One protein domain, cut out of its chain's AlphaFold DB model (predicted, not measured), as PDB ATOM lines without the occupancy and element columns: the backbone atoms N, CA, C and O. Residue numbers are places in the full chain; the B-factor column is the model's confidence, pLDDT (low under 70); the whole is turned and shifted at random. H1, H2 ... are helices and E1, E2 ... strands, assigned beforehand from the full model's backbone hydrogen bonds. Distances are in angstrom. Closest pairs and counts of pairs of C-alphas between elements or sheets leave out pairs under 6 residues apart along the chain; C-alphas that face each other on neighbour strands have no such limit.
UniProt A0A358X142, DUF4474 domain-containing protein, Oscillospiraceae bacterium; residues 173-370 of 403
ATOM      1  N   LYS A 173     -29.582  15.578  -1.355       51.16
ATOM      2  CA  LYS A 173     -30.429  16.767  -1.480       51.16
ATOM      3  C   LYS A 173     -30.430  17.572  -0.178       51.16
ATOM      4  O   LYS A 173     -30.101  17.057   0.889       51.16
ATOM      5  N   TYR A 174     -30.816  18.839  -0.277       49.47
ATOM      6  CA  TYR A 174     -30.963  19.753   0.854       49.47
ATOM      7  C   TYR A 174     -32.429  20.178   0.992       49.47
ATOM      8  O   TYR A 174     -33.045  20.577   0.004       49.47
ATOM      9  N   ASP A 175     -32.985  20.072   2.200       46.66
ATOM     10  CA  ASP A 175     -34.308  20.595   2.544       46.66
ATOM     11  C   ASP A 175     -34.138  21.992   3.171       46.66
ATOM     12  O   ASP A 175     -33.622  22.096   4.287       46.66
ATOM     13  N   PRO A 176     -34.540  23.075   2.479       40.97
ATOM     14  CA  PRO A 176     -34.386  24.434   2.990       40.97
ATOM     15  C   PRO A 176     -35.394  24.791   4.092       40.97
ATOM     16  O   PRO A 176     -35.162  25.752   4.816       40.97
ATOM     17  N   GLU A 177     -36.508  24.062   4.228       49.25
ATOM     18  CA  GLU A 177     -37.504  24.301   5.284       49.25
ATOM     19  C   GLU A 177     -37.078  23.643   6.600       49.25
ATOM     20  O   GLU A 177     -37.299  24.196   7.676       49.25
ATOM     21  N   GLY A 178     -36.473  22.455   6.514       44.91
ATOM     22  CA  GLY A 178     -35.946  21.722   7.665       44.91
ATOM     23  C   GLY A 178     -34.466  21.978   7.973       44.91
ATOM     24  O   GLY A 178     -33.983  21.490   8.990       44.91
ATOM     25  N   GLU A 179     -33.758  22.695   7.099       58.03
ATOM     26  CA  GLU A 179     -32.321  23.005   7.174       58.03
ATOM     27  C   GLU A 179     -31.402  21.775   7.326       58.03
ATOM     28  O   GLU A 179     -30.388  21.810   8.028       58.03
ATOM     29  N   PHE A 180     -31.713  20.678   6.631       54.97
ATOM     30  CA  PHE A 180     -30.936  19.435   6.698       54.97
ATOM     31  C   PHE A 180     -30.666  18.829   5.320       54.97
ATOM     32  O   PHE A 180     -31.365  19.082   4.340       54.97
ATOM     33  N   PHE A 181     -29.648  17.978   5.257       60.19
ATOM     34  CA  PHE A 181     -29.312  17.175   4.088       60.19
ATOM     35  C   PHE A 181     -29.860  15.769   4.216       60.19
ATOM     36  O   PHE A 181     -29.868  15.196   5.302       60.19
ATOM     37  N   TYR A 182     -30.248  15.185   3.097       59.34
ATOM     38  CA  TYR A 182     -30.734  13.814   3.020       59.34
ATOM     39  C   TYR A 182     -30.363  13.213   1.672       59.34
ATOM     40  O   TYR A 182     -30.009  13.940   0.753       59.34
ATOM     41  N   VAL A 183     -30.432  11.899   1.536       60.06
ATOM     42  CA  VAL A 183     -30.286  11.224   0.243       60.06
ATOM     43  C   VAL A 183     -31.667  11.041  -0.384       60.06
ATOM     44  O   VAL A 183     -32.610  10.664   0.307       60.06
ATOM     45  N   ASP A 184     -31.806  11.357  -1.675       53.28
ATOM     46  CA  ASP A 184     -33.046  11.115  -2.420       53.28
ATOM     47  C   ASP A 184     -32.925   9.834  -3.247       53.28
ATOM     48  O   ASP A 184     -32.214   9.771  -4.252       53.28
ATOM     49  N   ASP A 185     -33.590   8.788  -2.763       55.50
ATOM     50  CA  ASP A 185     -33.173   7.402  -2.981       55.50
ATOM     51  C   ASP A 185     -33.968   6.613  -4.021       55.50
ATOM     52  O   ASP A 185     -33.686   5.431  -4.224       55.50
ATOM     53  N   LEU A 186     -34.908   7.225  -4.749       48.56
ATOM     54  CA  LEU A 186     -35.637   6.489  -5.793       48.56
ATOM     55  C   LEU A 186     -34.722   6.031  -6.950       48.56
ATOM     56  O   LEU A 186     -35.075   5.087  -7.641       48.56
ATOM     57  N   ASN A 187     -33.538   6.637  -7.135       39.59
ATOM     58  CA  ASN A 187     -32.558   6.268  -8.174       39.59
ATOM     59  C   ASN A 187     -31.091   6.522  -7.749       39.59
ATOM     60  O   ASN A 187     -30.264   6.940  -8.566       39.59
ATOM     61  N   SER A 188     -30.740   6.339  -6.473       40.94
ATOM     62  CA  SER A 188     -29.354   6.525  -6.031       40.94
ATOM     63  C   SER A 188     -28.471   5.361  -6.510       40.94
ATOM     64  O   SER A 188     -28.818   4.188  -6.394       40.94
ATOM     65  N   TRP A 189     -27.284   5.654  -7.054       37.56
ATOM     66  CA  TRP A 189     -26.329   4.626  -7.518       37.56
ATOM     67  C   TRP A 189     -25.842   3.695  -6.380       37.56
ATOM     68  O   TRP A 189     -25.292   2.623  -6.637       37.56
ATOM     69  N   GLN A 190     -26.092   4.084  -5.124       37.69
ATOM     70  CA  GLN A 190     -25.883   3.303  -3.902       37.69
ATOM     71  C   GLN A 190     -26.804   2.069  -3.798       37.69
ATOM     72  O   GLN A 190     -26.489   1.152  -3.042       37.69
ATOM     73  N   GLN A 191     -27.867   1.977  -4.612       35.97
ATOM     74  CA  GLN A 191     -28.705   0.775  -4.756       35.97
ATOM     75  C   GLN A 191     -27.926  -0.457  -5.263       35.97
ATOM     76  O   GLN A 191     -28.340  -1.587  -5.027       35.97
ATOM     77  N   GLN A 192     -26.783  -0.274  -5.934       31.58
ATOM     78  CA  GLN A 192     -26.036  -1.378  -6.554       31.58
ATOM     79  C   GLN A 192     -25.174  -2.210  -5.582       31.58
ATOM     80  O   GLN A 192     -24.506  -3.140  -6.038       31.58
ATOM     81  N   PHE A 193     -25.146  -1.902  -4.275       34.69
ATOM     82  CA  PHE A 193     -24.154  -2.490  -3.358       34.69
ATOM     83  C   PHE A 193     -24.666  -3.111  -2.042       34.69
ATOM     84  O   PHE A 193     -23.862  -3.768  -1.376       34.69
ATOM     85  N   GLY A 194     -25.952  -2.998  -1.682       40.25
ATOM     86  CA  GLY A 194     -26.518  -3.639  -0.476       40.25
ATOM     87  C   GLY A 194     -25.835  -3.253   0.854       40.25
ATOM     88  O   GLY A 194     -25.014  -2.338   0.913       40.25
ATOM     89  N   PHE A 195     -26.165  -3.955   1.948       37.94
ATOM     90  CA  PHE A 195     -25.510  -3.805   3.259       37.94
ATOM     91  C   PHE A 195     -24.348  -4.805   3.436       37.94
ATOM     92  O   PHE A 195     -24.481  -5.996   3.145       37.94
ATOM     93  N   ASN A 196     -23.210  -4.338   3.969       33.47
ATOM     94  CA  ASN A 196     -22.075  -5.168   4.394       33.47
ATOM     95  C   ASN A 196     -21.434  -4.558   5.664       33.47
ATOM     96  O   ASN A 196     -21.131  -3.366   5.651       33.47
ATOM     97  N   PRO A 197     -21.156  -5.319   6.744       33.50
ATOM     98  CA  PRO A 197     -20.434  -4.814   7.923       33.50
ATOM     99  C   PRO A 197     -19.014  -4.285   7.650       33.50
ATOM    100  O   PRO A 197     -18.432  -3.624   8.508       33.50
ATOM    101  N   LEU A 198     -18.473  -4.485   6.444       32.25
ATOM    102  CA  LEU A 198     -17.292  -3.773   5.950       32.25
ATOM    103  C   LEU A 198     -17.511  -2.244   5.851       32.25
ATOM    104  O   LEU A 198     -16.558  -1.482   6.001       32.25
ATOM    105  N   TYR A 199     -18.756  -1.785   5.674       35.88
ATOM    106  CA  TYR A 199     -19.151  -0.369   5.701       35.88
ATOM    107  C   TYR A 199     -18.928   0.262   7.086       35.88
ATOM    108  O   TYR A 199     -18.335   1.336   7.196       35.88
ATOM    109  N   ASP A 200     -19.297  -0.457   8.152       33.91
ATOM    110  CA  ASP A 200     -19.055  -0.063   9.547       33.91
ATOM    111  C   ASP A 200     -17.557  -0.055   9.911       33.91
ATOM    112  O   ASP A 200     -17.133   0.694  10.794       33.91
ATOM    113  N   PHE A 201     -16.746  -0.860   9.217       30.73
ATOM    114  CA  PHE A 201     -15.289  -0.901   9.361       30.73
ATOM    115  C   PHE A 201     -14.591   0.236   8.588       30.73
ATOM    116  O   PHE A 201     -13.689   0.879   9.123       30.73
ATOM    117  N   ALA A 202     -15.041   0.548   7.365       32.31
ATOM    118  CA  ALA A 202     -14.506   1.637   6.540       32.31
ATOM    119  C   ALA A 202     -14.889   3.035   7.063       32.31
ATOM    120  O   ALA A 202     -14.096   3.969   6.956       32.31
ATOM    121  N   ALA A 203     -16.050   3.165   7.711       35.66
ATOM    122  CA  ALA A 203     -16.495   4.371   8.412       35.66
ATOM    123  C   ALA A 203     -15.472   4.886   9.451       35.66
ATOM    124  O   ALA A 203     -15.258   6.092   9.596       35.66
ATOM    125  N   GLY A 204     -14.751   3.979  10.118       30.42
ATOM    126  CA  GLY A 204     -13.677   4.341  11.049       30.42
ATOM    127  C   GLY A 204     -12.482   5.043  10.387       30.42
ATOM    128  O   GLY A 204     -11.802   5.830  11.044       30.42
ATOM    129  N   PHE A 205     -12.255   4.816   9.088       27.75
ATOM    130  CA  PHE A 205     -11.189   5.444   8.296       27.75
ATOM    131  C   PHE A 205     -11.626   6.758   7.624       27.75
ATOM    132  O   PHE A 205     -10.785   7.495   7.113       27.75
ATOM    133  N   THR A 206     -12.922   7.088   7.667       39.91
ATOM    134  CA  THR A 206     -13.525   8.303   7.084       39.91
ATOM    135  C   THR A 206     -14.042   9.279   8.144       39.91
ATOM    136  O   THR A 206     -14.832  10.176   7.849       39.91
ATOM    137  N   VAL A 207     -13.575   9.128   9.390       50.91
ATOM    138  CA  VAL A 207     -13.984   9.943  10.547       50.91
ATOM    139  C   VAL A 207     -15.499   9.870  10.801       50.91
ATOM    140  O   VAL A 207     -16.134  10.841  11.204       50.91
ATOM    141  N   MET A 208     -16.108   8.713  10.544       58.12
ATOM    142  CA  MET A 208     -17.500   8.450  10.884       58.12
ATOM    143  C   MET A 208     -17.571   7.715  12.225       58.12
ATOM    144  O   MET A 208     -17.131   6.574  12.369       58.12
ATOM    145  N   TYR A 209     -18.141   8.383  13.224       69.44
ATOM    146  CA  TYR A 209     -18.322   7.853  14.570       69.44
ATOM    147  C   TYR A 209     -19.806   7.793  14.894       69.44
ATOM    148  O   TYR A 209     -20.373   8.728  15.464       69.44
ATOM    149  N   TYR A 210     -20.427   6.672  14.550       78.62
ATOM    150  CA  TYR A 210     -21.832   6.416  14.824       78.62
ATOM    151  C   TYR A 210     -22.045   5.185  15.704       78.62
ATOM    152  O   TYR A 210     -21.253   4.228  15.715       78.62
ATOM    153  N   ASP A 211     -23.136   5.254  16.457       85.56
ATOM    154  CA  ASP A 211     -23.742   4.121  17.136       85.56
ATOM    155  C   ASP A 211     -24.654   3.402  16.133       85.56
ATOM    156  O   ASP A 211     -25.228   4.049  15.252       85.56
ATOM    157  N   THR A 212     -24.783   2.078  16.258       86.69
ATOM    158  CA  THR A 212     -25.681   1.279  15.417       86.69
ATOM    159  C   THR A 212     -26.536   0.329  16.235       86.69
ATOM    160  O   THR A 212     -26.103  -0.191  17.266       86.69
ATOM    161  N   VAL A 213     -27.749   0.075  15.748       89.00
ATOM    162  CA  VAL A 213     -28.626  -0.997  16.230       89.00
ATOM    163  C   VAL A 213     -29.099  -1.796  15.027       89.00
ATOM    164  O   VAL A 213     -29.546  -1.216  14.043       89.00
ATOM    165  N   ARG A 214     -28.992  -3.122  15.107       86.25
ATOM    166  CA  ARG A 214     -29.415  -4.060  14.064       86.25
ATOM    167  C   ARG A 214     -30.523  -4.960  14.580       86.25
ATOM    168  O   ARG A 214     -30.337  -5.687  15.555       86.25
ATOM    169  N   ILE A 215     -31.658  -4.917  13.902       87.00
ATOM    170  CA  ILE A 215     -32.861  -5.679  14.207       87.00
ATOM    171  C   ILE A 215     -33.050  -6.676  13.064       87.00
ATOM    172  O   ILE A 215     -33.600  -6.343  12.017       87.00
ATOM    173  N   TYR A 216     -32.529  -7.887  13.261       86.12
ATOM    174  CA  TYR A 216     -32.698  -9.007  12.335       86.12
ATOM    175  C   TYR A 216     -33.998  -9.741  12.642       86.12
ATOM    176  O   TYR A 216     -34.271 -10.033  13.808       86.12
ATOM    177  N   PHE A 217     -34.780 -10.059  11.619       85.44
ATOM    178  CA  PHE A 217     -36.009 -10.822  11.799       85.44
ATOM    179  C   PHE A 217     -36.413 -11.558  10.527       85.44
ATOM    180  O   PHE A 217     -36.116 -11.110   9.426       85.44
ATOM    181  N   ASP A 218     -37.121 -12.671  10.691       85.94
ATOM    182  CA  ASP A 218     -37.674 -13.442   9.583       85.94
ATOM    183  C   ASP A 218     -39.193 -13.252   9.531       85.94
ATOM    184  O   ASP A 218     -39.875 -13.283  10.558       85.94
ATOM    185  N   TYR A 219     -39.737 -13.078   8.330       85.25
ATOM    186  CA  TYR A 219     -41.174 -12.971   8.101       85.25
ATOM    187  C   TYR A 219     -41.545 -13.608   6.762       85.25
ATOM    188  O   TYR A 219     -40.890 -13.372   5.753       85.25
ATOM    189  N   GLN A 220     -42.578 -14.459   6.750       86.56
ATOM    190  CA  GLN A 220     -43.046 -15.176   5.549       86.56
ATOM    191  C   GLN A 220     -41.921 -15.860   4.740       86.56
ATOM    192  O   GLN A 220     -41.901 -15.814   3.512       86.56
ATOM    193  N   ASN A 221     -40.999 -16.529   5.443       80.19
ATOM    194  CA  ASN A 221     -39.825 -17.210   4.878       80.19
ATOM    195  C   ASN A 221     -38.804 -16.291   4.186       80.19
ATOM    196  O   ASN A 221     -38.004 -16.788   3.402       80.19
ATOM    197  N   ARG A 222     -38.813 -14.986   4.478       79.19
ATOM    198  CA  ARG A 222     -37.788 -14.030   4.048       79.19
ATOM    199  C   ARG A 222     -37.088 -13.428   5.257       79.19
ATOM    200  O   ARG A 222     -37.734 -13.149   6.268       79.19
ATOM    201  N   GLY A 223     -35.781 -13.223   5.137       81.50
ATOM    202  CA  GLY A 223     -34.980 -12.539   6.149       81.50
ATOM    203  C   GLY A 223     -34.957 -11.030   5.921       81.50
ATOM    204  O   GLY A 223     -34.785 -10.573   4.794       81.50
ATOM    205  N   TYR A 224     -35.070 -10.263   6.996       84.56
ATOM    206  CA  TYR A 224     -35.079  -8.806   6.991       84.56
ATOM    207  C   TYR A 224     -34.055  -8.241   7.975       84.56
ATOM    208  O   TYR A 224     -33.732  -8.847   9.004       84.56
ATOM    209  N   LEU A 225     -33.573  -7.040   7.673       85.06
ATOM    210  CA  LEU A 225     -32.749  -6.233   8.565       85.06
ATOM    211  C   LEU A 225     -33.311  -4.814   8.616       85.06
ATOM    212  O   LEU A 225     -33.333  -4.111   7.609       85.06
ATOM    213  N   LEU A 226     -33.703  -4.372   9.808       88.94
ATOM    214  CA  LEU A 226     -33.858  -2.954  10.110       88.94
ATOM    215  C   LEU A 226     -32.604  -2.485  10.853       88.94
ATOM    216  O   LEU A 226     -32.268  -3.015  11.917       88.94
ATOM    217  N   GLN A 227     -31.904  -1.500  10.306       88.69
ATOM    218  CA  GLN A 227     -30.705  -0.936  10.906       88.69
ATOM    219  C   GLN A 227     -30.874   0.554  11.187       88.69
ATOM    220  O   GLN A 227     -31.403   1.309  10.376       88.69
ATOM    221  N   LEU A 228     -30.418   0.961  12.367       92.44
ATOM    222  CA  LEU A 228     -30.447   2.337  12.841       92.44
ATOM    223  C   LEU A 228     -29.016   2.853  12.964       92.44
ATOM    224  O   LEU A 228     -28.153   2.140  13.486       92.44
ATOM    225  N   TRP A 229     -28.789   4.100  12.557       92.31
ATOM    226  CA  TRP A 229     -27.525   4.809  12.754       92.31
ATOM    227  C   TRP A 229     -27.755   6.178  13.375       92.31
ATOM    228  O   TRP A 229     -28.754   6.844  13.104       92.31
ATOM    229  N   LYS A 230     -26.818   6.608  14.219       92.69
ATOM    230  CA  LYS A 230     -26.807   7.957  14.794       92.69
ATOM    231  C   LYS A 230     -25.400   8.339  15.218       92.69
ATOM    232  O   LYS A 230     -24.770   7.610  15.988       92.69
ATOM    233  N   GLY A 231     -24.909   9.492  14.775       87.25
ATOM    234  CA  GLY A 231     -23.577   9.937  15.170       87.25
ATOM    235  C   GLY A 231     -22.960  11.025  14.313       87.25
ATOM    236  O   GLY A 231     -23.653  11.842  13.713       87.25
ATOM    237  N   GLN A 232     -21.630  11.030  14.321       77.62
ATOM    238  CA  GLN A 232     -20.771  11.913  13.546       77.62
ATOM    239  C   GLN A 232     -20.501  11.299  12.168       77.62
ATOM    240  O   GLN A 232     -20.055  10.156  12.074       77.62
ATOM    241  N   TYR A 233     -20.703  12.091  11.123       68.00
ATOM    242  CA  TYR A 233     -20.478  11.747   9.727       68.00
ATOM    243  C   TYR A 233     -19.381  12.643   9.157       68.00
ATOM    244  O   TYR A 233     -19.594  13.814   8.830       68.00
ATOM    245  N   GLY A 234     -18.167  12.097   9.092       59.56
ATOM    246  CA  GLY A 234     -16.975  12.874   8.769       59.56
ATOM    247  C   GLY A 234     -16.714  13.970   9.804       59.56
ATOM    248  O   GLY A 234     -17.234  13.952  10.913       59.56
ATOM    249  N   LEU A 235     -15.935  14.983   9.443       55.78
ATOM    250  CA  LEU A 235     -15.574  16.065  10.370       55.78
ATOM    251  C   LEU A 235     -16.610  17.193  10.476       55.78
ATOM    252  O   LEU A 235     -16.372  18.144  11.212       55.78
ATOM    253  N   MET A 236     -17.720  17.133   9.730       51.84
ATOM    254  CA  MET A 236     -18.599  18.300   9.557       51.84
ATOM    255  C   MET A 236     -20.086  18.044   9.761       51.84
ATOM    256  O   MET A 236     -20.828  19.019   9.845       51.84
ATOM    257  N   PHE A 237     -20.539  16.791   9.820       68.31
ATOM    258  CA  PHE A 237     -21.964  16.485   9.914       68.31
ATOM    259  C   PHE A 237     -22.285  15.614  11.117       68.31
ATOM    260  O   PHE A 237     -21.550  14.691  11.455       68.31
ATOM    261  N   ILE A 238     -23.433  15.873  11.725       78.44
ATOM    262  CA  ILE A 238     -24.077  14.963  12.666       78.44
ATOM    263  C   ILE A 238     -25.431  14.575  12.098       78.44
ATOM    264  O   ILE A 238     -26.086  15.375  11.429       78.44
ATOM    265  N   GLY A 239     -25.849  13.342  12.335       88.06
ATOM    266  CA  GLY A 239     -27.042  12.840  11.680       88.06
ATOM    267  C   GLY A 239     -27.559  11.548  12.261       88.06
ATOM    268  O   GLY A 239     -27.038  11.022  13.254       88.06
ATOM    269  N   SER A 240     -28.609  11.060  11.625       92.25
ATOM    270  CA  SER A 240     -29.185   9.766  11.929       92.25
ATOM    271  C   SER A 240     -29.867   9.161  10.710       92.25
ATOM    272  O   SER A 240     -30.274   9.881   9.797       92.25
ATOM    273  N   GLU A 241     -29.987   7.839  10.707       91.06
ATOM    274  CA  GLU A 241     -30.491   7.079   9.567       91.06
ATOM    275  C   GLU A 241     -31.289   5.855  10.011       91.06
ATOM    276  O   GLU A 241     -31.017   5.265  11.062       91.06
ATOM    277  N   ILE A 242     -32.229   5.447   9.164       91.81
ATOM    278  CA  ILE A 242     -32.997   4.209   9.275       91.81
ATOM    279  C   ILE A 242     -32.916   3.509   7.927       91.81
ATOM    280  O   ILE A 242     -33.290   4.088   6.912       91.81
ATOM    281  N   GLY A 243     -32.428   2.275   7.917       87.69
ATOM    282  CA  GLY A 243     -32.337   1.435   6.730       87.69
ATOM    283  C   GLY A 243     -33.143   0.161   6.922       87.69
ATOM    284  O   GLY A 243     -33.064  -0.476   7.970       87.69
ATOM    285  N   PHE A 244     -33.912  -0.204   5.909       86.69
ATOM    286  CA  PHE A 244     -34.694  -1.422   5.827       86.69
ATOM    287  C   PHE A 244     -34.223  -2.229   4.620       86.69
ATOM    288  O   PHE A 244     -34.162  -1.725   3.498       86.69
ATOM    289  N   TYR A 245     -33.854  -3.478   4.879       79.38
ATOM    290  CA  TYR A 245     -33.215  -4.354   3.911       79.38
ATOM    291  C   TYR A 245     -33.873  -5.725   3.909       79.38
ATOM    292  O   TYR A 245     -34.273  -6.240   4.959       79.38
ATOM    293  N   GLU A 246     -33.895  -6.339   2.734       77.81
ATOM    294  CA  GLU A 246     -34.348  -7.708   2.531       77.81
ATOM    295  C   GLU A 246     -33.152  -8.599   2.194       77.81
ATOM    296  O   GLU A 246     -32.189  -8.187   1.548       77.81
ATOM    297  N   LYS A 247     -33.191  -9.848   2.635       69.19
ATOM    298  CA  LYS A 247     -32.217 -10.861   2.247       69.19
ATOM    299  C   LYS A 247     -32.673 -11.532   0.948       69.19
ATOM    300  O   LYS A 247     -33.811 -11.987   0.863       69.19
ATOM    301  N   ASP A 248     -31.780 -11.644  -0.038       63.47
ATOM    302  CA  ASP A 248     -32.030 -12.468  -1.228       63.47
ATOM    303  C   ASP A 248     -31.665 -13.934  -0.947       63.47
ATOM    304  O   ASP A 248     -30.491 -14.298  -0.838       63.47
ATOM    305  N   ASP A 249     -32.680 -14.792  -0.855       55.56
ATOM    306  CA  ASP A 249     -32.523 -16.230  -0.608       55.56
ATOM    307  C   ASP A 249     -31.910 -16.997  -1.796       55.56
ATOM    308  O   ASP A 249     -31.575 -18.176  -1.666       55.56
ATOM    309  N   LYS A 250     -31.747 -16.362  -2.967       48.50
ATOM    310  CA  LYS A 250     -31.135 -16.979  -4.158       48.50
ATOM    311  C   LYS A 250     -29.613 -16.837  -4.209       48.50
ATOM    312  O   LYS A 250     -28.985 -17.459  -5.068       48.50
ATOM    313  N   LYS A 251     -29.007 -16.058  -3.309       43.75
ATOM    314  CA  LYS A 251     -27.549 -15.907  -3.205       43.75
ATOM    315  C   LYS A 251     -26.988 -16.791  -2.086       43.75
ATOM    316  O   LYS A 251     -27.633 -16.949  -1.050       43.75
ATOM    317  N   PRO A 252     -25.797 -17.395  -2.268       38.62
ATOM    318  CA  PRO A 252     -25.239 -18.320  -1.289       38.62
ATOM    319  C   PRO A 252     -25.060 -17.633   0.071       38.62
ATOM    320  O   PRO A 252     -24.369 -16.623   0.191       38.62
ATOM    321  N   THR A 253     -25.680 -18.198   1.106       39.91
ATOM    322  CA  THR A 253     -25.488 -17.783   2.499       39.91
ATOM    323  C   THR A 253     -24.058 -18.064   2.936       39.91
ATOM    324  O   THR A 253     -23.578 -19.194   2.810       39.91
ATOM    325  N   SER A 254     -23.388 -17.053   3.485       38.31
ATOM    326  CA  SER A 254     -22.095 -17.252   4.133       38.31
ATOM    327  C   SER A 254     -22.287 -18.048   5.427       38.31
ATOM    328  O   SER A 254     -23.307 -17.925   6.105       38.31
ATOM    329  N   SER A 255     -21.293 -18.848   5.810       32.72
ATOM    330  CA  SER A 255     -21.293 -19.586   7.083       32.72
ATOM    331  C   SER A 255     -21.171 -18.677   8.315       32.72
ATOM    332  O   SER A 255     -21.328 -19.139   9.443       32.72
ATOM    333  N   SER A 256     -20.921 -17.380   8.113       33.19
ATOM    334  CA  SER A 256     -20.969 -16.354   9.151       33.19
ATOM    335  C   SER A 256     -22.213 -15.485   8.972       33.19
ATOM    336  O   SER A 256     -22.387 -14.849   7.933       33.19
ATOM    337  N   ALA A 257     -23.055 -15.395  10.008       38.19
ATOM    338  CA  ALA A 257     -24.238 -14.526  10.019       38.19
ATOM    339  C   ALA A 257     -23.893 -13.041   9.781       38.19
ATOM    340  O   ALA A 257     -24.713 -12.294   9.253       38.19
ATOM    341  N   ALA A 258     -22.661 -12.640  10.110       33.91
ATOM    342  CA  ALA A 258     -22.120 -11.308   9.861       33.91
ATOM    343  C   ALA A 258     -21.680 -11.082   8.399       33.91
ATOM    344  O   ALA A 258     -21.375  -9.961   8.033       33.91
ATOM    345  N   LEU A 259     -21.640 -12.106   7.547       32.81
ATOM    346  CA  LEU A 259     -21.290 -11.997   6.120       32.81
ATOM    347  C   LEU A 259     -22.491 -12.236   5.193       32.81
ATOM    348  O   LEU A 259     -22.324 -12.299   3.976       32.81
ATOM    349  N   ASN A 260     -23.697 -12.369   5.748       41.19
ATOM    350  CA  ASN A 260     -24.908 -12.460   4.945       41.19
ATOM    351  C   ASN A 260     -25.207 -11.094   4.318       41.19
ATOM    352  O   ASN A 260     -25.418 -10.107   5.020       41.19
ATOM    353  N   HIS A 261     -25.193 -11.057   2.989       38.38
ATOM    354  CA  HIS A 261     -25.536  -9.886   2.196       38.38
ATOM    355  C   HIS A 261     -27.046  -9.637   2.283       38.38
ATOM    356  O   HIS A 261     -27.832 -10.546   2.013       38.38
ATOM    357  N   TYR A 262     -27.437  -8.422   2.665       45.03
ATOM    358  CA  TYR A 262     -28.815  -7.949   2.548       45.03
ATOM    359  C   TYR A 262     -28.867  -6.971   1.376       45.03
ATOM    360  O   TYR A 262     -28.034  -6.063   1.288       45.03
ATOM    361  N   GLU A 263     -29.805  -7.184   0.465       44.06
ATOM    362  CA  GLU A 263     -30.024  -6.300  -0.670       44.06
ATOM    363  C   GLU A 263     -30.838  -5.079  -0.231       44.06
ATOM    364  O   GLU A 263     -31.611  -5.122   0.733       44.06
ATOM    365  N   CYS A 264     -30.645  -3.957  -0.922       45.88
ATOM    366  CA  CYS A 264     -31.513  -2.802  -0.738       45.88
ATOM    367  C   CYS A 264     -32.929  -3.200  -1.165       45.88
ATOM    368  O   CYS A 264     -33.102  -3.756  -2.248       45.88
ATOM    369  N   ALA A 265     -33.932  -2.905  -0.340       47.25
ATOM    370  CA  ALA A 265     -35.327  -3.131  -0.692       47.25
ATOM    371  C   ALA A 265     -35.738  -2.134  -1.793       47.25
ATOM    372  O   ALA A 265     -36.275  -1.066  -1.511       47.25
ATOM    373  N   THR A 266     -35.417  -2.424  -3.056       46.84
ATOM    374  CA  THR A 266     -35.659  -1.501  -4.178       46.84
ATOM    375  C   THR A 266     -37.148  -1.321  -4.467       46.84
ATOM    376  O   THR A 266     -37.562  -0.225  -4.832       46.84
ATOM    377  N   ASP A 267     -37.954  -2.357  -4.219       56.66
ATOM    378  CA  ASP A 267     -39.403  -2.347  -4.465       56.66
ATOM    379  C   ASP A 267     -40.239  -2.372  -3.172       56.66
ATOM    380  O   ASP A 267     -41.409  -1.976  -3.169       56.66
ATOM    381  N   HIS A 268     -39.648  -2.795  -2.046       72.19
ATOM    382  CA  HIS A 268     -40.336  -2.923  -0.759       72.19
ATOM    383  C   HIS A 268     -40.014  -1.755   0.185       72.19
ATOM    384  O   HIS A 268     -39.251  -1.867   1.140       72.19
ATOM    385  N   LEU A 269     -40.617  -0.598  -0.101       83.62
ATOM    386  CA  LEU A 269     -40.440   0.626   0.689       83.62
ATOM    387  C   LEU A 269     -41.429   0.689   1.859       83.62
ATOM    388  O   LEU A 269     -42.647   0.594   1.647       83.62
ATOM    389  N   LEU A 270     -40.935   0.974   3.063       90.00
ATOM    390  CA  LEU A 270     -41.769   1.192   4.246       90.00
ATOM    391  C   LEU A 270     -41.963   2.692   4.507       90.00
ATOM    392  O   LEU A 270     -41.029   3.471   4.322       90.00
ATOM    393  N   PRO A 271     -43.156   3.138   4.935       95.19
ATOM    394  CA  PRO A 271     -43.318   4.473   5.492       95.19
ATOM    395  C   PRO A 271     -42.449   4.657   6.744       95.19
ATOM    396  O   PRO A 271     -42.521   3.865   7.686       95.19
ATOM    397  N   MET A 272     -41.644   5.716   6.755       95.25
ATOM    398  CA  MET A 272     -40.754   6.061   7.860       95.25
ATOM    399  C   MET A 272     -40.846   7.551   8.176       95.25
ATOM    400  O   MET A 272     -40.864   8.386   7.274       95.25
ATOM    401  N   GLU A 273     -40.821   7.895   9.460       95.06
ATOM    402  CA  GLU A 273     -40.527   9.247   9.941       95.06
ATOM    403  C   GLU A 273     -39.477   9.189  11.049       95.06
ATOM    404  O   GLU A 273     -39.433   8.237  11.832       95.06
ATOM    405  N   MET A 274     -38.629  10.214  11.122       95.88
ATOM    406  CA  MET A 274     -37.662  10.342  12.208       95.88
ATOM    407  C   MET A 274     -37.389  11.791  12.579       95.88
ATOM    408  O   MET A 274     -37.404  12.686  11.732       95.88
ATOM    409  N   VAL A 275     -37.074  11.998  13.851       97.69
ATOM    410  CA  VAL A 275     -36.550  13.242  14.400       97.69
ATOM    411  C   VAL A 275     -35.249  12.921  15.121       97.69
ATOM    412  O   VAL A 275     -35.202  12.042  15.984       97.69
ATOM    413  N   CYS A 276     -34.184  13.637  14.772       96.75
ATOM    414  CA  CYS A 276     -32.925  13.571  15.503       96.75
ATOM    415  C   CYS A 276     -32.828  14.789  16.414       96.75
ATOM    416  O   CYS A 276     -32.960  15.919  15.950       96.75
ATOM    417  N   TYR A 277     -32.591  14.572  17.702       97.25
ATOM    418  CA  TYR A 277     -32.418  15.617  18.703       97.25
ATOM    419  C   TYR A 277     -30.976  15.650  19.193       97.25
ATOM    420  O   TYR A 277     -30.329  14.607  19.316       97.25
ATOM    421  N   ARG A 278     -30.505  16.838  19.576       94.69
ATOM    422  CA  ARG A 278     -29.270  17.027  20.336       94.69
ATOM    423  C   ARG A 278     -29.566  17.588  21.718       94.69
ATOM    424  O   ARG A 278     -30.245  18.603  21.865       94.69
ATOM    425  N   MET A 279     -29.000  16.945  22.727       93.31
ATOM    426  CA  MET A 279     -29.036  17.388  24.109       93.31
ATOM    427  C   MET A 279     -28.039  18.533  24.329       93.31
ATOM    428  O   MET A 279     -26.834  18.387  24.095       93.31
ATOM    429  N   ASP A 280     -28.530  19.679  24.793       87.44
ATOM    430  CA  ASP A 280     -27.668  20.792  25.191       87.44
ATOM    431  C   ASP A 280     -27.095  20.614  26.612       87.44
ATOM    432  O   ASP A 280     -27.286  19.591  27.270       87.44
ATOM    433  N   SER A 281     -26.331  21.597  27.091       85.00
ATOM    434  CA  SER A 281     -25.717  21.563  28.428       85.00
ATOM    435  C   SER A 281     -26.721  21.613  29.584       85.00
ATOM    436  O   SER A 281     -26.352  21.282  30.708       85.00
ATOM    437  N   THR A 282     -27.968  22.015  29.330       89.56
ATOM    438  CA  THR A 282     -29.052  22.045  30.322       89.56
ATOM    439  C   THR A 282     -29.819  20.725  30.389       89.56
ATOM    440  O   THR A 282     -30.631  20.533  31.289       89.56
ATOM    441  N   GLY A 283     -29.549  19.805  29.455       89.06
ATOM    442  CA  GLY A 283     -30.290  18.556  29.298       89.06
ATOM    443  C   GLY A 283     -31.518  18.678  28.392       89.06
ATOM    444  O   GLY A 283     -32.234  17.693  28.225       89.06
ATOM    445  N   THR A 284     -31.754  19.845  27.786       94.56
ATOM    446  CA  THR A 284     -32.877  20.060  26.866       94.56
ATOM    447  C   THR A 284     -32.581  19.399  25.520       94.56
ATOM    448  O   THR A 284     -31.476  19.531  24.984       94.56
ATOM    449  N   LEU A 285     -33.557  18.666  24.978       95.44
ATOM    450  CA  LEU A 285     -33.461  18.020  23.669       95.44
ATOM    451  C   LEU A 285     -33.950  18.976  22.579       95.44
ATOM    452  O   LEU A 285     -35.145  19.236  22.461       95.44
ATOM    453  N   ASN A 286     -33.016  19.480  21.775       92.00
ATOM    454  CA  ASN A 286     -33.303  20.385  20.667       92.00
ATOM    455  C   ASN A 286     -33.356  19.589  19.355       92.00
ATOM    456  O   ASN A 286     -32.393  18.870  19.067       92.00
ATOM    457  N   PRO A 287     -34.438  19.672  18.562       94.56
ATOM    458  CA  PRO A 287     -34.510  18.972  17.284       94.56
ATOM    459  C   PRO A 287     -33.461  19.536  16.320       94.56
ATOM    460  O   PRO A 287     -33.358  20.745  16.142       94.56
ATOM    461  N   LEU A 288     -32.679  18.645  15.715       85.62
ATOM    462  CA  LEU A 288     -31.742  18.957  14.638       85.62
ATOM    463  C   LEU A 288     -32.458  18.973  13.290       85.62
ATOM    464  O   LEU A 288     -32.248  19.873  12.494       85.62
ATOM    465  N   PHE A 289     -33.296  17.966  13.046       86.00
ATOM    466  CA  PHE A 289     -34.119  17.861  11.848       86.00
ATOM    467  C   PHE A 289     -35.301  16.925  12.090       86.00
ATOM    468  O   PHE A 289     -35.259  16.071  12.980       86.00
ATOM    469  N   LYS A 290     -36.318  17.039  11.233       92.81
ATOM    470  CA  LYS A 290     -37.419  16.082  11.121       92.81
ATOM    471  C   LYS A 290     -37.560  15.627   9.673       92.81
ATOM    472  O   LYS A 290     -37.778  16.443   8.783       92.81
ATOM    473  N   ARG A 291     -37.487  14.317   9.448       90.12
ATOM    474  CA  ARG A 291     -37.842  13.704   8.166       90.12
ATOM    475  C   ARG A 291     -39.354  13.568   8.056       90.12
ATOM    476  O   ARG A 291     -40.022  13.188   9.019       90.12
ATOM    477  N   LYS A 292     -39.877  13.904   6.876       89.06
ATOM    478  CA  LYS A 292     -41.294  13.748   6.537       89.06
ATOM    479  C   LYS A 292     -41.656  12.261   6.529       89.06
ATOM    480  O   LYS A 292     -40.811  11.423   6.228       89.06
ATOM    481  N   TYR A 293     -42.905  11.965   6.879       93.19
ATOM    482  CA  TYR A 293     -43.434  10.606   6.852       93.19
ATOM    483  C   TYR A 293     -43.663  10.166   5.407       93.19
ATOM    484  O   TYR A 293     -44.622  10.588   4.759       93.19
ATOM    485  N   GLU A 294     -42.748   9.352   4.895       89.00
ATOM    486  CA  GLU A 294     -42.668   8.994   3.481       89.00
ATOM    487  C   GLU A 294     -42.135   7.569   3.314       89.00
ATOM    488  O   GLU A 294     -41.501   7.021   4.216       89.00
ATOM    489  N   ARG A 295     -42.404   6.951   2.159       86.88
ATOM    490  CA  ARG A 295     -41.954   5.586   1.871       86.88
ATOM    491  C   ARG A 295     -40.507   5.591   1.410       86.88
ATOM    492  O   ARG A 295     -40.216   6.113   0.340       86.88
ATOM    493  N   HIS A 296     -39.645   4.958   2.194       81.00
ATOM    494  CA  HIS A 296     -38.211   4.865   1.944       81.00
ATOM    495  C   HIS A 296     -37.721   3.470   2.345       81.00
ATOM    496  O   HIS A 296     -38.257   2.865   3.269       81.00
ATOM    497  N   TRP A 297     -36.700   2.948   1.669       81.06
ATOM    498  CA  TRP A 297     -35.901   1.843   2.214       81.06
ATOM    499  C   TRP A 297     -34.769   2.399   3.084       81.06
ATOM    500  O   TRP A 297     -34.330   1.740   4.018       81.06
ATOM    501  N   TRP A 298     -34.337   3.636   2.817       82.69
ATOM    502  CA  TRP A 298     -33.306   4.342   3.565       82.69
ATOM    503  C   TRP A 298     -33.744   5.782   3.823       82.69
ATOM    504  O   TRP A 298     -33.854   6.597   2.915       82.69
ATOM    505  N   SER A 299     -34.060   6.094   5.076       87.12
ATOM    506  CA  SER A 299     -34.368   7.456   5.505       87.12
ATOM    507  C   SER A 299     -33.141   8.031   6.193       87.12
ATOM    508  O   SER A 299     -32.680   7.481   7.193       87.12
ATOM    509  N   THR A 300     -32.615   9.141   5.674       84.38
ATOM    510  CA  THR A 300     -31.380   9.775   6.161       84.38
ATOM    511  C   THR A 300     -31.588  11.248   6.480       84.38
ATOM    512  O   THR A 300     -32.437  11.909   5.881       84.38
ATOM    513  N   GLY A 301     -30.822  11.777   7.433       80.75
ATOM    514  CA  GLY A 301     -30.816  13.200   7.746       80.75
ATOM    515  C   GLY A 301     -29.509  13.631   8.402       80.75
ATOM    516  O   GLY A 301     -29.032  12.988   9.341       80.75
ATOM    517  N   PHE A 302     -28.937  14.729   7.914       78.62
ATOM    518  CA  PHE A 302     -27.652  15.258   8.361       78.62
ATOM    519  C   PHE A 302     -27.715  16.774   8.493       78.62
ATOM    520  O   PHE A 302     -28.219  17.464   7.610       78.62
ATOM    521  N   VAL A 303     -27.148  17.305   9.571       67.12
ATOM    522  CA  VAL A 303     -26.983  18.748   9.770       67.12
ATOM    523  C   VAL A 303     -25.520  19.075  10.032       67.12
ATOM    524  O   VAL A 303     -24.799  18.243  10.602       67.12
ATOM    525  N   PRO A 304     -25.045  20.265   9.632       63.19
ATOM    526  CA  PRO A 304     -23.698  20.684   9.963       63.19
ATOM    527  C   PRO A 304     -23.474  20.714  11.477       63.19
ATOM    528  O   PRO A 304     -24.255  21.292  12.233       63.19
ATOM    529  N   GLY A 305     -22.388  20.101  11.930       61.47
ATOM    530  CA  GLY A 305     -22.047  20.055  13.339       61.47
ATOM    531  C   GLY A 305     -20.992  19.014  13.670       61.47
ATOM    532  O   GLY A 305     -20.692  18.103  12.896       61.47
ATOM    533  N   VAL A 306     -20.441  19.161  14.872       65.75
ATOM    534  CA  VAL A 306     -19.485  18.219  15.448       65.75
ATOM    535  C   VAL A 306     -19.953  17.830  16.842       65.75
ATOM    536  O   VAL A 306     -20.394  18.679  17.634       65.75
ATOM    537  N   LEU A 307     -19.891  16.533  17.133       73.62
ATOM    538  CA  LEU A 307     -20.172  16.018  18.464       73.62
ATOM    539  C   LEU A 307     -19.119  16.486  19.468       73.62
ATOM    540  O   LEU A 307     -17.939  16.596  19.149       73.62
ATOM    541  N   LYS A 308     -19.534  16.699  20.719       73.88
ATOM    542  CA  LYS A 308     -18.622  17.058  21.820       73.88
ATOM    543  C   LYS A 308     -17.586  15.967  22.074       73.88
ATOM    544  O   LYS A 308     -16.463  16.257  22.471       73.88
ATOM    545  N   ASN A 309     -17.978  14.710  21.880       72.81
ATOM    546  CA  ASN A 309     -17.120  13.557  22.086       72.81
ATOM    547  C   ASN A 309     -17.408  12.488  21.030       72.81
ATOM    548  O   ASN A 309     -18.469  11.875  21.017       72.81
ATOM    549  N   PHE A 310     -16.434  12.195  20.175       70.38
ATOM    550  CA  PHE A 310     -16.584  11.146  19.164       70.38
ATOM    551  C   PHE A 310     -16.710   9.743  19.743       70.38
ATOM    552  O   PHE A 310     -17.248   8.869  19.071       70.38
ATOM    553  N   ARG A 311     -16.246   9.513  20.976       66.56
ATOM    554  CA  ARG A 311     -16.391   8.238  21.692       66.56
ATOM    555  C   ARG A 311     -17.721   8.113  22.432       66.56
ATOM    556  O   ARG A 311     -18.050   7.003  22.834       66.56
ATOM    557  N   ASP A 312     -18.468   9.203  22.591       78.00
ATOM    558  CA  ASP A 312     -19.764   9.227  23.267       78.00
ATOM    559  C   ASP A 312     -20.776  10.057  22.466       78.00
ATOM    560  O   ASP A 312     -20.820  11.285  22.540       78.00
ATOM    561  N   ARG A 313     -21.626   9.354  21.713       88.94
ATOM    562  CA  ARG A 313     -22.682   9.939  20.875       88.94
ATOM    563  C   ARG A 313     -24.029  10.019  21.601       88.94
ATOM    564  O   ARG A 313     -25.067  10.239  20.972       88.94
ATOM    565  N   SER A 314     -24.029   9.878  22.930       88.31
ATOM    566  CA  SER A 314     -25.241   9.933  23.750       88.31
ATOM    567  C   SER A 314     -25.838  11.337  23.873       88.31
ATOM    568  O   SER A 314     -26.930  11.476  24.426       88.31
ATOM    569  N   GLU A 315     -25.177  12.380  23.361       91.25
ATOM    570  CA  GLU A 315     -25.819  13.688  23.195       91.25
ATOM    571  C   GLU A 315     -26.846  13.706  22.057       91.25
ATOM    572  O   GLU A 315     -27.613  14.656  21.978       91.25
ATOM    573  N   LEU A 316     -26.897  12.673  21.210       95.94
ATOM    574  CA  LEU A 316     -27.938  12.524  20.198       95.94
ATOM    575  C   LEU A 316     -29.032  11.555  20.663       95.94
ATOM    576  O   LEU A 316     -28.727  10.488  21.205       95.94
ATOM    577  N   VAL A 317     -30.289  11.875  20.367       98.06
ATOM    578  CA  VAL A 317     -31.460  11.004  20.566       98.06
ATOM    579  C   VAL A 317     -32.228  10.918  19.252       98.06
ATOM    580  O   VAL A 317     -32.498  11.945  18.643       98.06
ATOM    581  N   MET A 318     -32.567   9.707  18.814       98.06
ATOM    582  CA  MET A 318     -33.462   9.495  17.674       98.06
ATOM    583  C   MET A 318     -34.845   9.127  18.200       98.06
ATOM    584  O   MET A 318     -34.964   8.226  19.022       98.06
ATOM    585  N   GLU A 319     -35.873   9.786  17.693       98.50
ATOM    586  CA  GLU A 319     -37.265   9.356  17.790       98.50
ATOM    587  C   GLU A 319     -37.726   8.978  16.387       98.50
ATOM    588  O   GLU A 319     -37.493   9.734  15.444       98.50
ATOM    589  N   ALA A 320     -38.352   7.820  16.226       98.06
ATOM    590  CA  ALA A 320     -38.778   7.373  14.912       98.06
ATOM    591  C   ALA A 320     -40.004   6.473  14.961       98.06
ATOM    592  O   ALA A 320     -40.306   5.836  15.973       98.06
ATOM    593  N   ARG A 321     -40.675   6.407  13.813       97.94
ATOM    594  CA  ARG A 321     -41.768   5.488  13.523       97.94
ATOM    595  C   ARG A 321     -41.505   4.828  12.180       97.94
ATOM    596  O   ARG A 321     -41.213   5.507  11.196       97.94
ATOM    597  N   VAL A 322     -41.663   3.511  12.156       97.75
ATOM    598  CA  VAL A 322     -41.657   2.703  10.933       97.75
ATOM    599  C   VAL A 322     -42.970   1.936  10.864       97.75
ATOM    600  O   VAL A 322     -43.356   1.284  11.836       97.75
ATOM    601  N   THR A 323     -43.651   2.023   9.727       98.06
ATOM    602  CA  THR A 323     -44.915   1.322   9.482       98.06
ATOM    603  C   THR A 323     -44.655   0.092   8.625       98.06
ATOM    604  O   THR A 323     -44.257   0.212   7.471       98.06
ATOM    605  N   PHE A 324     -44.873  -1.092   9.187       95.69
ATOM    606  CA  PHE A 324     -44.686  -2.377   8.507       95.69
ATOM    607  C   PHE A 324     -45.956  -2.798   7.758       95.69
ATOM    608  O   PHE A 324     -47.039  -2.275   8.013       95.69
ATOM    609  N   ASP A 325     -45.856  -3.748   6.825       93.62
ATOM    610  CA  ASP A 325     -47.004  -4.081   5.965       93.62
ATOM    611  C   ASP A 325     -48.161  -4.713   6.730       93.62
ATOM    612  O   ASP A 325     -49.323  -4.521   6.367       93.62
ATOM    613  N   THR A 326     -47.855  -5.461   7.793       96.69
ATOM    614  CA  THR A 326     -48.871  -6.100   8.627       96.69
ATOM    615  C   THR A 326     -48.571  -5.954  10.122       96.69
ATOM    616  O   THR A 326     -47.404  -5.814  10.517       96.69
ATOM    617  N   PRO A 327     -49.605  -6.024  10.985       97.69
ATOM    618  CA  PRO A 327     -49.423  -6.002  12.435       97.69
ATOM    619  C   PRO A 327     -48.550  -7.151  12.952       97.69
ATOM    620  O   PRO A 327     -47.834  -6.992  13.937       97.69
ATOM    621  N   GLU A 328     -48.573  -8.306  12.288       97.38
ATOM    622  CA  GLU A 328     -47.748  -9.461  12.649       97.38
ATOM    623  C   GLU A 328     -46.259  -9.170  12.435       97.38
ATOM    624  O   GLU A 328     -45.448  -9.462  13.313       97.38
ATOM    625  N   MET A 329     -45.901  -8.542  11.308       95.00
ATOM    626  CA  MET A 329     -44.522  -8.126  11.031       95.00
ATOM    627  C   MET A 329     -44.053  -7.071  12.042       95.00
ATOM    628  O   MET A 329     -42.977  -7.212  12.621       95.00
ATOM    629  N   ALA A 330     -44.890  -6.067  12.332       97.19
ATOM    630  CA  ALA A 330     -44.602  -5.054  13.350       97.19
ATOM    631  C   ALA A 330     -44.399  -5.675  14.743       97.19
ATOM    632  O   ALA A 330     -43.488  -5.289  15.479       97.19
ATOM    633  N   LYS A 331     -45.205  -6.685  15.095       96.69
ATOM    634  CA  LYS A 331     -45.059  -7.421  16.353       96.69
ATOM    635  C   LYS A 331     -43.722  -8.167  16.424       96.69
ATOM    636  O   LYS A 331     -43.052  -8.073  17.449       96.69
ATOM    637  N   ILE A 332     -43.321  -8.870  15.361       95.56
ATOM    638  CA  ILE A 332     -42.023  -9.570  15.299       95.56
ATOM    639  C   ILE A 332     -40.876  -8.576  15.500       95.56
ATOM    640  O   ILE A 332     -39.979  -8.816  16.306       95.56
ATOM    641  N   VAL A 333     -40.931  -7.429  14.821       95.31
ATOM    642  CA  VAL A 333     -39.941  -6.359  14.988       95.31
ATOM    643  C   VAL A 333     -39.917  -5.869  16.437       95.31
ATOM    644  O   VAL A 333     -38.841  -5.787  17.027       95.31
ATOM    645  N   GLY A 334     -41.081  -5.617  17.044       95.38
ATOM    646  CA  GLY A 334     -41.191  -5.254  18.457       95.38
ATOM    647  C   GLY A 334     -40.560  -6.287  19.398       95.38
ATOM    648  O   GLY A 334     -39.781  -5.929  20.283       95.38
ATOM    649  N   ASP A 335     -40.816  -7.578  19.179       93.81
ATOM    650  CA  ASP A 335     -40.202  -8.663  19.951       93.81
ATOM    651  C   ASP A 335     -38.659  -8.646  19.806       93.81
ATOM    652  O   ASP A 335     -37.930  -8.826  20.790       93.81
ATOM    653  N   THR A 336     -38.134  -8.337  18.614       92.69
ATOM    654  CA  THR A 336     -36.688  -8.188  18.371       92.69
ATOM    655  C   THR A 336     -36.100  -6.927  19.022       92.69
ATOM    656  O   THR A 336     -34.976  -6.977  19.536       92.69
ATOM    657  N   PHE A 337     -36.831  -5.807  19.086       94.31
ATOM    658  CA  PHE A 337     -36.428  -4.623  19.866       94.31
ATOM    659  C   PHE A 337     -36.254  -4.979  21.350       94.31
ATOM    660  O   PHE A 337     -35.225  -4.658  21.954       94.31
ATOM    661  N   LYS A 338     -37.203  -5.731  21.922       93.25
ATOM    662  CA  LYS A 338     -37.114  -6.259  23.293       93.25
ATOM    663  C   LYS A 338     -35.880  -7.127  23.503       93.25
ATOM    664  O   LYS A 338     -35.163  -6.977  24.497       93.25
ATOM    665  N   ALA A 339     -35.604  -8.029  22.558       89.50
ATOM    666  CA  ALA A 339     -34.424  -8.890  22.596       89.50
ATOM    667  C   ALA A 339     -33.118  -8.071  22.581       89.50
ATOM    668  O   ALA A 339     -32.178  -8.392  23.316       89.50
ATOM    669  N   ASN A 340     -33.111  -6.952  21.847       86.75
ATOM    670  CA  ASN A 340     -32.039  -5.953  21.807       86.75
ATOM    671  C   ASN A 340     -32.044  -4.974  22.997       86.75
ATOM    672  O   ASN A 340     -31.334  -3.974  22.975       86.75
ATOM    673  N   LYS A 341     -32.773  -5.297  24.075       93.88
ATOM    674  CA  LYS A 341     -32.798  -4.577  25.362       93.88
ATOM    675  C   LYS A 341     -33.517  -3.232  25.352       93.88
ATOM    676  O   LYS A 341     -33.433  -2.518  26.351       93.88
ATOM    677  N   PHE A 342     -34.265  -2.911  24.299       96.81
ATOM    678  CA  PHE A 342     -35.203  -1.798  24.377       96.81
ATOM    679  C   PHE A 342     -36.332  -2.145  25.344       96.81
ATOM    680  O   PHE A 342     -36.793  -3.289  25.415       96.81
ATOM    681  N   LYS A 343     -36.787  -1.148  26.098       97.94
ATOM    682  CA  LYS A 343     -37.906  -1.312  27.019       97.94
ATOM    683  C   LYS A 343     -39.226  -1.078  26.288       97.94
ATOM    684  O   LYS A 343     -39.473   0.008  25.776       97.94
ATOM    685  N   GLU A 344     -40.086  -2.086  26.300       98.19
ATOM    686  CA  GLU A 344     -41.470  -1.956  25.847       98.19
ATOM    687  C   GLU A 344     -42.254  -1.039  26.799       98.19
ATOM    688  O   GLU A 344     -42.139  -1.169  28.025       98.19
ATOM    689  N   ILE A 345     -43.023  -0.105  26.244       98.50
ATOM    690  CA  ILE A 345     -43.850   0.850  26.989       98.50
ATOM    691  C   ILE A 345     -45.273   0.901  26.423       98.50
ATOM    692  O   ILE A 345     -45.516   0.483  25.295       98.50
ATOM    693  N   ASP A 346     -46.215   1.434  27.198       97.44
ATOM    694  CA  ASP A 346     -47.526   1.812  26.664       97.44
ATOM    695  C   ASP A 346     -47.406   3.104  25.824       97.44
ATOM    696  O   ASP A 346     -46.610   3.978  26.191       97.44
ATOM    697  N   PRO A 347     -48.192   3.288  24.743       96.81
ATOM    698  CA  PRO A 347     -48.157   4.516  23.946       96.81
ATOM    699  C   PRO A 347     -48.330   5.806  24.767       96.81
ATOM    700  O   PRO A 347     -47.712   6.821  24.454       96.81
ATOM    701  N   SER A 348     -49.112   5.778  25.854       96.81
ATOM    702  CA  SER A 348     -49.298   6.929  26.756       96.81
ATOM    703  C   SER A 348     -48.041   7.318  27.543       96.81
ATOM    704  O   SER A 348     -47.965   8.421  28.083       96.81
ATOM    705  N   GLN A 349     -47.046   6.431  27.612       97.31
ATOM    706  CA  GLN A 349     -45.776   6.648  28.304       97.31
ATOM    707  C   GLN A 349     -44.675   7.176  27.374       97.31
ATOM    708  O   GLN A 349     -43.557   7.412  27.841       97.31
ATOM    709  N   HIS A 350     -44.965   7.342  26.077       97.56
ATOM    710  CA  HIS A 350     -44.001   7.811  25.085       97.56
ATOM    711  C   HIS A 350     -43.417   9.173  25.467       97.56
ATOM    712  O   HIS A 350     -44.144  10.142  25.686       97.56
ATOM    713  N   ASN A 351     -42.090   9.244  25.568       96.56
ATOM    714  CA  ASN A 351     -41.390  10.456  25.970       96.56
ATOM    715  C   ASN A 351     -39.926  10.420  25.508       96.56
ATOM    716  O   ASN A 351     -39.154   9.574  25.957       96.56
ATOM    717  N   ILE A 352     -39.520  11.403  24.701       96.44
ATOM    718  CA  ILE A 352     -38.149  11.531  24.178       96.44
ATOM    719  C   ILE A 352     -37.070  11.665  25.270       96.44
ATOM    720  O   ILE A 352     -35.903  11.351  25.037       96.44
ATOM    721  N   TYR A 353     -37.446  12.091  26.481       96.19
ATOM    722  CA  TYR A 353     -36.549  12.188  27.638       96.19
ATOM    723  C   TYR A 353     -36.325  10.849  28.356       96.19
ATOM    724  O   TYR A 353     -35.405  10.744  29.169       96.19
ATOM    725  N   ASN A 354     -37.100   9.817  28.014       96.31
ATOM    726  CA  ASN A 354     -36.955   8.448  28.506       96.31
ATOM    727  C   ASN A 354     -36.592   7.506  27.342       96.31
ATOM    728  O   ASN A 354     -37.406   6.667  26.969       96.31
ATOM    729  N   PRO A 355     -35.401   7.655  26.732       96.75
ATOM    730  CA  PRO A 355     -35.024   6.917  25.533       96.75
ATOM    731  C   PRO A 355     -34.715   5.443  25.820       96.75
ATOM    732  O   PRO A 355     -34.705   4.995  26.966       96.75
ATOM    733  N   ASP A 356     -34.379   4.724  24.750       97.75
ATOM    734  CA  ASP A 356     -34.157   3.278  24.716       97.75
ATOM    735  C   ASP A 356     -35.453   2.492  25.007       97.75
ATOM    736  O   ASP A 356     -35.461   1.426  25.630       97.75
ATOM    737  N   THR A 357     -36.568   3.036  24.511       98.50
ATOM    738  CA  THR A 357     -37.927   2.501  24.639       98.50
ATOM    739  C   THR A 357     -38.586   2.321  23.279       98.50
ATOM    740  O   THR A 357     -38.251   3.018  22.319       98.50
ATOM    741  N   TYR A 358     -39.571   1.431  23.207       98.62
ATOM    742  CA  TYR A 358     -40.400   1.241  22.021       98.62
ATOM    743  C   TYR A 358     -41.825   0.821  22.393       98.62
ATOM    744  O   TYR A 358     -42.067   0.336  23.500       98.62
ATOM    745  N   TYR A 359     -42.753   0.964  21.454       98.50
ATOM    746  CA  TYR A 359     -44.067   0.332  21.506       98.50
ATOM    747  C   TYR A 359     -44.535  -0.044  20.099       98.50
ATOM    748  O   TYR A 359     -44.058   0.501  19.100       98.50
ATOM    749  N   VAL A 360     -45.475  -0.987  20.031       98.12
ATOM    750  CA  VAL A 360     -46.119  -1.417  18.786       98.12
ATOM    751  C   VAL A 360     -47.580  -0.982  18.813       98.12
ATOM    752  O   VAL A 360     -48.281  -1.230  19.794       98.12
ATOM    753  N   ASN A 361     -48.049  -0.338  17.747       96.50
ATOM    754  CA  ASN A 361     -49.437   0.085  17.585       96.50
ATOM    755  C   ASN A 361     -49.943  -0.291  16.186       96.50
ATOM    756  O   ASN A 361     -49.696   0.411  15.206       96.50
ATOM    757  N   GLY A 362     -50.636  -1.428  16.078       97.00
ATOM    758  CA  GLY A 362     -51.030  -1.983  14.783       97.00
ATOM    759  C   GLY A 362     -49.799  -2.319  13.939       97.00
ATOM    760  O   GLY A 362     -48.982  -3.139  14.345       97.00
ATOM    761  N   CYS A 363     -49.669  -1.672  12.783       98.00
ATOM    762  CA  CYS A 363     -48.516  -1.805  11.892       98.00
ATOM    763  C   CYS A 363     -47.317  -0.922  12.283       98.00
ATOM    764  O   CYS A 363     -46.248  -1.051  11.689       98.00
ATOM    765  N   ASP A 364     -47.484  -0.001  13.232       98.19
ATOM    766  CA  ASP A 364     -46.441   0.950  13.601       98.19
ATOM    767  C   ASP A 364     -45.546   0.399  14.703       98.19
ATOM    768  O   ASP A 364     -46.029  -0.033  15.750       98.19
ATOM    769  N   VAL A 365     -44.237   0.511  14.505       98.44
ATOM    770  CA  VAL A 365     -43.254   0.421  15.585       98.44
ATOM    771  C   VAL A 365     -42.698   1.815  15.816       98.44
ATOM    772  O   VAL A 365     -42.060   2.392  14.933       98.44
ATOM    773  N   VAL A 366     -42.947   2.356  17.006       98.50
ATOM    774  CA  VAL A 366     -42.460   3.674  17.422       98.50
ATOM    775  C   VAL A 366     -41.404   3.481  18.494       98.50
ATOM    776  O   VAL A 366     -41.610   2.730  19.448       98.50
ATOM    777  N   PHE A 367     -40.265   4.150  18.349       98.38
ATOM    778  CA  PHE A 367     -39.145   3.997  19.268       98.38
ATOM    779  C   PHE A 367     -38.409   5.309  19.510       98.38
ATOM    780  O   PHE A 367     -38.349   6.198  18.662       98.38
ATOM    781  N   THR A 368     -37.824   5.415  20.699       98.38
ATOM    782  CA  THR A 368     -36.863   6.459  21.053       98.38
ATOM    783  C   THR A 368     -35.560   5.778  21.434       98.38
ATOM    784  O   THR A 368     -35.548   4.898  22.288       98.38
ATOM    785  N   TRP A 369     -34.448   6.173  20.823       97.88
ATOM    786  CA  TRP A 369     -33.155   5.510  20.947       97.88
ATOM    787  C   TRP A 369     -32.040   6.495  21.306       97.88
ATOM    788  O   TRP A 369     -31.908   7.564  20.701       97.88
ATOM    789  N   ARG A 370     -31.197   6.119  22.276       95.38
ATOM    790  CA  ARG A 370     -30.047   6.923  22.703       95.38
ATOM    791  C   ARG A 370     -28.774   6.111  22.908       95.38
ATOM    792  O   ARG A 370     -27.750   6.523  22.364       95.38
TER     793      ARG A 370
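AT A GLANCE: This is residues 173 to 370 of the 403 residues of the protein "DUF4474 domain-containing protein" of Oscillospiraceae bacterium (UniProt A0A358X142). Two twisted sheets of five strands each lie face to face as a sandwich, close together where E8 and E9 meet and spread apart at the other side, where helix H3 fills the space between E3 of one sheet and E11 and E12 of the other. A small hairpin, E1 and E2, packs on E9 through E2, and the short helices H1 and H2 only graze the sheet of E3, E4, E5, E6 and E9. The 198 printed residues hold three named helices and twelve named strands, in the order E1 E2 H1 H2 E3 E4 E5 E6 E7 E8 E9 E10 H3 E11 E12, of mixed class. One sheet is branched at E5; the other runs E8 E7 E10 E12 E11; both are antiparallel. The whole is compact, with a radius of gyration of the C-alphas of 16.4 A and spans of 50 by 41 by 31 A.

IN THESE COORDINATES: The branched sheet holds E3, residues 209 to 219, 31.6 A long from C-alpha 209 at (-18.322, 7.853, 14.570); E4, 222 to 233, 31.6 A, which bends by 63 degrees at residue 230; E5, 237 to 247, 30.2 A; E6, 262 to 264, 6.7 A; and E9, 298 to 304, 20.0 A. The second sheet holds E7, 270 to 279, 28.6 A; E8, 285 to 296, 25.8 A, which bends by 63 degrees at residue 293; E10, 316 to 323, 23.0 A; E11, 357 to 361, 13.7 A; and E12, 364 to 369, 15.9 A, ending at C-alpha 369 (-33.155, 5.510, 20.947). E1, 173 to 175, 6.8 A, begins at (-30.429, 16.767, -1.480), and E2 spans 180 to 183, 10.5 A. H1 is 189 to 192, 6.1 A; H2 is 198 to 205, 11.3 A; H3 is 327 to 339, 18.3 A.

HOW THE PARTS SIT: E3, E4, E5 and E6 form a meander, each strand the antiparallel neighbour of the one before; N 215 and O 226 are 2.8 A apart between E3 and E4, N 227 and O 243 2.8 A between E4 and E5. On the other side of E5 from E4 lie E6, with N 263 and O 246 at 2.8 A, and E9, with N 299 and O 242 at 2.8 A. In the second sheet these backbone atoms are within hydrogen-bond range: N 288 and O 276 at 2.8 A between E8 and E7, N 275 and O 319 at 2.8 A between E7 and E10, N 369 and O 318 at 2.8 A between E10 and E12, and N 359 and O 366 at 2.9 A between E12 and E11. The facing parts of the sandwich are 9.9 A centre to centre, their strands at 29 degrees; the closest C-alphas of E5 and E7, Ser 240 and Cys 276, are 6.4 A apart. H3 is over E3 at a height over the sheet of 8.0 A, slantwise at 47 degrees on the local plane. It makes two layers with the second sheet, a helix on one face, at a height of 8.6 A, along E11 at 12 degrees on the local plane, and only just over E12, with 3 C-alphas. E10, H3 and E11 are a split strand-helix-strand unit, two strands running the same way with E12 between them, with a right-handed crossover. In the hairpin E1 and E2, N 173 and O 182 are 2.7 A apart; the closest C-alphas of E2 and E9, Tyr 182 and Gly 301, are 4.8 A apart. H1 only just grazes the branched sheet, with residues 190 to 192, and H2 grazes it with residues 200 to 204. In H3 each O i to N i+4 pair is within hydrogen-bond range, in H2 2 of 4; H1 is too short for one, and its one O i to N i+3 pair is within range.

THE WHOLE: The C-alphas farthest apart, those of Lys 250 and Thr 282, are 52.1 A apart. The printed part has no cut. The long links are E5 to E6, E9 to E10 and H3 to E11. Mean pLDDT of the printed part is 75.7; 68 residues are under 70, among them 173 to 209 and 247 to 267.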